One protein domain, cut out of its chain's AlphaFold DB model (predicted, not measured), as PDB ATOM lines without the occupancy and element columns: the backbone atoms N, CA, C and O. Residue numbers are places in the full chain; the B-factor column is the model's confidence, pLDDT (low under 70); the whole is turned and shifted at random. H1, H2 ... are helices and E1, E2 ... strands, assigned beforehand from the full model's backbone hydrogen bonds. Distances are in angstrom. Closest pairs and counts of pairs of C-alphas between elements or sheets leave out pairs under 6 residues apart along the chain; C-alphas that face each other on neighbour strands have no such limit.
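Overview. This is residues 6 to 61 of the 66 residues of an uncharacterized protein of Spirochaetes bacterium ADurb.Bin218 (UniProt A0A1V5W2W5). Three nearly aligned helices pack loosely, H3 bridging H1 and H2, with the short strand hairpin E1 and E2 on the side away from H3. The 56 printed residues, in order E1 E2 H1 H2 H3, are mostly helix and compact, radius of gyration of the C-alphas 10.2 A, spanning 27 by 24 by 21 A.

Arrangement. E1, residues 6 to 8, and E2, residues 11 to 14, form an antiparallel hairpin, N 6 and O 13 being 2.8 A apart. C-alphas Ile 6 of E1 and Ile 37 of H2, residues 31 to 44, are closest, 6.3 A. H3, residues 46 to 60, touches H2 at Val 49 and Thr 41, C-alphas 6.1 A, opposite ways at a shallow 22 degrees, a helical hairpin. H3 touches H1, residues 15 to 23, with residues 55 to 59 alone, closest C-alphas Arg 59 and Asp 23, 6.4 A. Every O i to N i+4 pair is within hydrogen-bond range in H1 and H2, 9 of 11 in H3.

Along the chain. E1 starts at C-alpha 6 (-4.550, 93.286, 25.805). H2 is 20.1 A long; H3, 22.0 A, ends at C-alpha 60 (-14.719, 78.947, 28.975).

Size, cuts and confidence. The printed part has no cut and no long link; pLDDT is under 70 at residues 60 to 61.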
ATOM      1  N   ILE A   6      -3.152  93.569  25.496       86.19
ATOM      2  CA  ILE A   6      -4.550  93.286  25.805       86.19
ATOM      3  C   ILE A   6      -4.886  93.996  27.114       86.19
ATOM      4  O   ILE A   6      -4.180  93.830  28.109       86.19
ATOM      5  N   THR A   7      -5.955  94.785  27.100       85.44
ATOM      6  CA  THR A   7      -6.417  95.541  28.268       85.44
ATOM      7  C   THR A   7      -7.627  94.845  28.887       85.44
ATOM      8  O   THR A   7      -8.563  94.503  28.166       85.44
ATOM      9  N   ILE A   8      -7.608  94.624  30.203       85.06
ATOM     10  CA  ILE A   8      -8.703  94.003  30.968       85.06
ATOM     11  C   ILE A   8      -8.878  94.799  32.259       85.06
ATOM     12  O   ILE A   8      -8.042  94.706  33.161       85.06
ATOM     13  N   GLY A   9      -9.919  95.632  32.329       81.62
ATOM     14  CA  GLY A   9     -10.029  96.653  33.375       81.62
ATOM     15  C   GLY A   9      -8.768  97.527  33.420       81.62
ATOM     16  O   GLY A   9      -8.367  98.092  32.403       81.62
ATOM     17  N   ASP A  10      -8.103  97.568  34.577       83.69
ATOM     18  CA  ASP A  10      -6.847  98.308  34.780       83.69
ATOM     19  C   ASP A  10      -5.584  97.521  34.380       83.69
ATOM     20  O   ASP A  10      -4.467  98.048  34.414       83.69
ATOM     21  N   GLN A  11      -5.722  96.247  34.001       86.50
ATOM     22  CA  GLN A  11      -4.589  95.388  33.666       86.50
ATOM     23  C   GLN A  11      -4.209  95.499  32.191       86.50
ATOM     24  O   GLN A  11      -5.057  95.484  31.301       86.50
ATOM     25  N   LYS A  12      -2.900  95.542  31.932       89.19
ATOM     26  CA  LYS A  12      -2.309  95.478  30.592       89.19
ATOM     27  C   LYS A  12      -1.443  94.235  30.495       89.19
ATOM     28  O   LYS A  12      -0.424  94.138  31.175       89.19
ATOM     29  N   LEU A  13      -1.847  93.301  29.648       89.62
ATOM     30  CA  LEU A  13      -1.205  92.004  29.486       89.62
ATOM     31  C   LEU A  13      -0.672  91.878  28.066       89.62
ATOM     32  O   LEU A  13      -1.331  92.272  27.107       89.62
ATOM     33  N   ASN A  14       0.508  91.298  27.899       90.88
ATOM     34  CA  ASN A  14       0.876  90.776  26.589       90.88
ATOM     35  C   ASN A  14       0.099  89.474  26.303       90.88
ATOM     36  O   ASN A  14      -0.504  88.883  27.199       90.88
ATOM     37  N   PHE A  15       0.112  89.008  25.052       87.69
ATOM     38  CA  PHE A  15      -0.648  87.814  24.665       87.69
ATOM     39  C   PHE A  15      -0.271  86.553  25.466       87.69
ATOM     40  O   PHE A  15      -1.155  85.792  25.836       87.69
ATOM     41  N   ALA A  16       1.010  86.353  25.794       88.88
ATOM     42  CA  ALA A  16       1.436  85.196  26.585       88.88
ATOM     43  C   ALA A  16       0.879  85.251  28.019       88.88
ATOM     44  O   ALA A  16       0.331  84.268  28.506       88.88
ATOM     45  N   GLN A  17       0.939  86.424  28.657       90.31
ATOM     46  CA  GLN A  17       0.358  86.652  29.983       90.31
ATOM     47  C   GLN A  17      -1.163  86.486  29.979       90.31
ATOM     48  O   GLN A  17      -1.730  85.983  30.945       90.31
ATOM     49  N   PHE A  18      -1.827  86.910  28.901       89.81
ATOM     50  CA  PHE A  18      -3.256  86.689  28.719       89.81
ATOM     51  C   PHE A  18      -3.580  85.192  28.692       89.81
ATOM     52  O   PHE A  18      -4.421  84.754  29.470       89.81
ATOM     53  N   CYS A  19      -2.877  84.405  27.871       87.56
ATOM     54  CA  CYS A  19      -3.071  82.956  27.817       87.56
ATOM     55  C   CYS A  19      -2.885  82.306  29.193       87.56
ATOM     56  O   CYS A  19      -3.782  81.607  29.653       87.56
ATOM     57  N   GLU A  20      -1.777  82.598  29.886       88.69
ATOM     58  CA  GLU A  20      -1.503  82.017  31.206       88.69
ATOM     59  C   GLU A  20      -2.591  82.341  32.234       88.69
ATOM     60  O   GLU A  20      -3.021  81.460  32.979       88.69
ATOM     61  N   LYS A  21      -3.047  83.597  32.283       87.62
ATOM     62  CA  LYS A  21      -4.043  84.030  33.270       87.62
ATOM     63  C   LYS A  21      -5.425  83.445  33.009       87.62
ATOM     64  O   LYS A  21      -6.116  83.087  33.960       87.62
ATOM     65  N   ILE A  22      -5.812  83.321  31.741       85.38
ATOM     66  CA  ILE A  22      -7.067  82.669  31.363       85.38
ATOM     67  C   ILE A  22      -6.992  81.170  31.668       85.38
ATOM     68  O   ILE A  22      -7.880  80.639  32.336       85.38
ATOM     69  N   ASP A  23      -5.898  80.501  31.298       82.88
ATOM     70  CA  ASP A  23      -5.706  79.069  31.557       82.88
ATOM     71  C   ASP A  23      -5.691  78.722  33.051       82.88
ATOM     72  O   ASP A  23      -6.150  77.648  33.438       82.88
ATOM     73  N   ARG A  24      -5.211  79.625  33.913       84.75
ATOM     74  CA  ARG A  24      -5.185  79.426  35.372       84.75
ATOM     75  C   ARG A  24      -6.468  79.838  36.100       84.75
ATOM     76  O   ARG A  24      -6.563  79.581  37.293       84.75
ATOM     77  N   TYR A  25      -7.455  80.417  35.407       75.94
ATOM     78  CA  TYR A  25      -8.602  81.110  36.024       75.94
ATOM     79  C   TYR A  25      -8.197  82.260  36.969       75.94
ATOM     80  O   TYR A  25      -8.948  82.622  37.868       75.94
ATOM     81  N   ASP A  26      -7.032  82.879  36.747       80.50
ATOM     82  CA  ASP A  26      -6.605  84.065  37.508       80.50
ATOM     83  C   ASP A  26      -7.466  85.294  37.172       80.50
ATOM     84  O   ASP A  26      -7.484  86.276  37.915       80.50
ATOM     85  N   ILE A  27      -8.120  85.269  36.007       79.00
ATOM     86  CA  ILE A  27      -9.031  86.304  35.529       79.00
ATOM     87  C   ILE A  27     -10.304  85.625  35.036       79.00
ATOM     88  O   ILE A  27     -10.259  84.705  34.218       79.00
ATOM     89  N   GLU A  28     -11.444  86.122  35.493       80.38
ATOM     90  CA  GLU A  28     -12.743  85.802  34.919       80.38
ATOM     91  C   GLU A  28     -13.140  86.916  33.948       80.38
ATOM     92  O   GLU A  28     -13.233  88.082  34.332       80.38
ATOM     93  N   LEU A  29     -13.315  86.578  32.669       84.38
ATOM     94  CA  LEU A  29     -13.743  87.543  31.663       84.38
ATOM     95  C   LEU A  29     -15.261  87.629  31.628       84.38
ATOM     96  O   LEU A  29     -15.946  86.641  31.356       84.38
ATOM     97  N   THR A  30     -15.790  88.836  31.792       86.25
ATOM     98  CA  THR A  30     -17.190  89.089  31.465       86.25
ATOM     99  C   THR A  30     -17.372  89.159  29.950       86.25
ATOM    100  O   THR A  30     -16.434  89.394  29.181       86.25
ATOM    101  N   ARG A  31     -18.620  89.029  29.484       84.00
ATOM    102  CA  ARG A  31     -18.950  89.226  28.064       84.00
ATOM    103  C   ARG A  31     -18.474  90.592  27.548       84.00
ATOM    104  O   ARG A  31     -18.009  90.677  26.415       84.00
ATOM    105  N   SER A  32     -18.583  91.638  28.365       86.81
ATOM    106  CA  SER A  32     -18.144  92.990  28.009       86.81
ATOM    107  C   SER A  32     -16.629  93.065  27.812       86.81
ATOM    108  O   SER A  32     -16.180  93.658  26.832       86.81
ATOM    109  N   ASP A  33     -15.851  92.403  28.674       87.88
ATOM    110  CA  ASP A  33     -14.389  92.344  28.548       87.88
ATOM    111  C   ASP A  33     -13.985  91.674  27.240       87.88
ATOM    112  O   ASP A  33     -13.185  92.218  26.483       87.88
ATOM    113  N   VAL A  34     -14.607  90.537  26.919       87.94
ATOM    114  CA  VAL A  34     -14.354  89.829  25.659       87.94
ATOM    115  C   VAL A  34     -14.623  90.736  24.458       87.94
ATOM    116  O   VAL A  34     -13.784  90.842  23.566       87.94
ATOM    117  N   MET A  35     -15.761  91.435  24.433       89.62
ATOM    118  CA  MET A  35     -16.099  92.336  23.324       89.62
ATOM    119  C   MET A  35     -15.101  93.493  23.192       89.62
ATOM    120  O   MET A  35     -14.703  93.827  22.074       89.62
ATOM    121  N   ASN A  36     -14.664  94.074  24.312       90.00
ATOM    122  CA  ASN A  36     -13.675  95.151  24.323       90.00
ATOM    123  C   ASN A  36     -12.312  94.671  23.814       90.00
ATOM    124  O   ASN A  36     -11.737  95.298  22.925       90.00
ATOM    125  N   ILE A  37     -11.836  93.518  24.298       89.19
ATOM    126  CA  ILE A  37     -10.579  92.905  23.855       89.19
ATOM    127  C   ILE A  37     -10.616  92.648  22.345       89.19
ATOM    128  O   ILE A  37      -9.660  92.973  21.637       89.19
ATOM    129  N   LEU A  38     -11.713  92.082  21.831       90.06
ATOM    130  CA  LEU A  38     -11.854  91.783  20.406       90.06
ATOM    131  C   LEU A  38     -11.901  93.055  19.560       90.06
ATOM    132  O   LEU A  38     -11.255  93.101  18.512       90.06
ATOM    133  N   LYS A  39     -12.607  94.095  20.017       90.81
ATOM    134  CA  LYS A  39     -12.661  95.390  19.331       90.81
ATOM    135  C   LYS A  39     -11.278  96.041  19.263       90.81
ATOM    136  O   LYS A  39     -10.815  96.352  18.169       90.81
ATOM    137  N   GLU A  40     -10.589  96.168  20.395       89.44
ATOM    138  CA  GLU A  40      -9.245  96.755  20.436       89.44
ATOM    139  C   GLU A  40      -8.240  95.951  19.609       89.44
ATOM    140  O   GLU A  40      -7.413  96.516  18.891       89.44
ATOM    141  N   THR A  41      -8.304  94.622  19.690       89.31
ATOM    142  CA  THR A  41      -7.407  93.744  18.933       89.31
ATOM    143  C   THR A  41      -7.664  93.880  17.441       89.31
ATOM    144  O   THR A  41      -6.710  93.969  16.674       89.31
ATOM    145  N   LYS A  42      -8.931  93.963  17.019       89.25
ATOM    146  CA  LYS A  42      -9.296  94.191  15.619       89.25
ATOM    147  C   LYS A  42      -8.766  95.525  15.095       89.25
ATOM    148  O   LYS A  42      -8.337  95.578  13.951       89.25
ATOM    149  N   GLU A  43      -8.762  96.577  15.909       88.88
ATOM    150  CA  GLU A  43      -8.233  97.892  15.519       88.88
ATOM    151  C   GLU A  43      -6.694  97.918  15.476       88.88
ATOM    152  O   GLU A  43      -6.109  98.483  14.553       88.88
ATOM    153  N   LYS A  44      -6.023  97.291  16.452       87.12
ATOM    154  CA  LYS A  44      -4.556  97.355  16.604       87.12
ATOM    155  C   LYS A  44      -3.807  96.310  15.771       87.12
ATOM    156  O   LYS A  44      -2.746  96.601  15.228       87.12
ATOM    157  N   ASN A  45      -4.318  95.081  15.714       86.12
ATOM    158  CA  ASN A  45      -3.716  93.958  14.993       86.12
ATOM    159  C   ASN A  45      -4.769  92.848  14.756       86.12
ATOM    160  O   ASN A  45      -4.865  91.893  15.541       86.12
ATOM    161  N   PRO A  46      -5.542  92.959  13.658       88.75
ATOM    162  CA  PRO A  46      -6.619  92.030  13.315       88.75
ATOM    163  C   PRO A  46      -6.195  90.559  13.259       88.75
ATOM    164  O   PRO A  46      -6.994  89.676  13.562       88.75
ATOM    165  N   ASN A  47      -4.935  90.281  12.916       89.62
ATOM    166  CA  ASN A  47      -4.423  88.918  12.766       89.62
ATOM    167  C   ASN A  47      -4.362  88.151  14.096       89.62
ATOM    168  O   ASN A  47      -4.282  86.925  14.085       89.62
ATOM    169  N   LEU A  48      -4.404  88.844  15.242       87.69
ATOM    170  CA  LEU A  48      -4.413  88.206  16.562       87.69
ATOM    171  C   LEU A  48      -5.828  87.837  17.041       87.69
ATOM    172  O   LEU A  48      -5.971  87.027  17.956       87.69
ATOM    173  N   VAL A  49      -6.880  88.382  16.420       89.69
ATOM    174  CA  VAL A  49      -8.277  88.124  16.812       89.69
ATOM    175  C   VAL A  49      -8.604  86.621  16.864       89.69
ATOM    176  O   VAL A  49      -9.149  86.185  17.882       89.69
ATOM    177  N   PRO A  50      -8.233  85.792  15.863       90.62
ATOM    178  CA  PRO A  50      -8.505  84.355  15.918       90.62
ATOM    179  C   PRO A  50      -7.814  83.662  17.097       90.62
ATOM    180  O   PRO A  50      -8.398  82.776  17.716       90.62
ATOM    181  N   ALA A  51      -6.594  84.085  17.441       90.06
ATOM    182  CA  ALA A  51      -5.836  83.504  18.544       90.06
ATOM    183  C   ALA A  51      -6.478  83.828  19.903       90.06
ATOM    184  O   ALA A  51      -6.639  82.928  20.725       90.06
ATOM    185  N   ILE A  52      -6.918  85.076  20.113       88.56
ATOM    186  CA  ILE A  52      -7.658  85.469  21.325       88.56
ATOM    187  C   ILE A  52      -8.969  84.687  21.441       88.56
ATOM    188  O   ILE A  52      -9.264  84.143  22.505       88.56
ATOM    189  N   LEU A  53      -9.738  84.588  20.352       88.44
ATOM    190  CA  LEU A  53     -10.983  83.817  20.346       88.44
ATOM    191  C   LEU A  53     -10.739  82.352  20.699       88.44
ATOM    192  O   LEU A  53     -11.513  81.787  21.464       88.44
ATOM    193  N   ASN A  54      -9.678  81.742  20.171       88.75
ATOM    194  CA  ASN A  54      -9.363  80.346  20.447       88.75
ATOM    195  C   ASN A  54      -9.055  80.114  21.935       88.75
ATOM    196  O   ASN A  54      -9.588  79.183  22.528       88.75
ATOM    197  N   VAL A  55      -8.268  80.996  22.563       87.81
ATOM    198  CA  VAL A  55      -7.960  80.923  24.006       87.81
ATOM    199  C   VAL A  55      -9.240  81.009  24.843       87.81
ATOM    200  O   VAL A  55      -9.487  80.158  25.696       87.81
ATOM    201  N   ILE A  56     -10.105  81.985  24.551       85.19
ATOM    202  CA  ILE A  56     -11.368  82.177  25.279       85.19
ATOM    203  C   ILE A  56     -12.309  80.977  25.077       85.19
ATOM    204  O   ILE A  56     -12.876  80.467  26.044       85.19
ATOM    205  N   LYS A  57     -12.463  80.499  23.834       83.56
ATOM    206  CA  LYS A  57     -13.329  79.356  23.495       83.56
ATOM    207  C   LYS A  57     -12.866  78.072  24.172       83.56
ATOM    208  O   LYS A  57     -13.690  77.371  24.755       83.56
ATOM    209  N   ASN A  58     -11.563  77.791  24.133       81.38
ATOM    210  CA  ASN A  58     -10.997  76.590  24.742       81.38
ATOM    211  C   ASN A  58     -11.153  76.590  26.260       81.38
ATOM    212  O   ASN A  58     -11.351  75.524  26.836       81.38
ATOM    213  N   ARG A  59     -11.092  77.763  26.908       74.94
ATOM    214  CA  ARG A  59     -11.115  77.822  28.370       74.94
ATOM    215  C   ARG A  59     -12.498  77.932  28.997       74.94
ATOM    216  O   ARG A  59     -12.755  77.291  30.012       74.94
ATOM    217  N   TYR A  60     -13.380  78.744  28.420       69.50
ATOM    218  CA  TYR A  60     -14.719  78.947  28.975       69.50
ATOM    219  C   TYR A  60     -15.777  78.040  28.333       69.50
ATOM    220  O   TYR A  60     -16.940  78.100  28.718       69.50
ATOM    221  N   HIS A  61     -15.405  77.227  27.335       65.31
ATOM    222  CA  HIS A  61     -16.335  76.418  26.534       65.31
ATOM    223  C   HIS A  61     -17.498  77.240  25.938       65.31
ATOM    224  O   HIS A  61     -18.561  76.705  25.619       65.31
TER     225      HIS A  61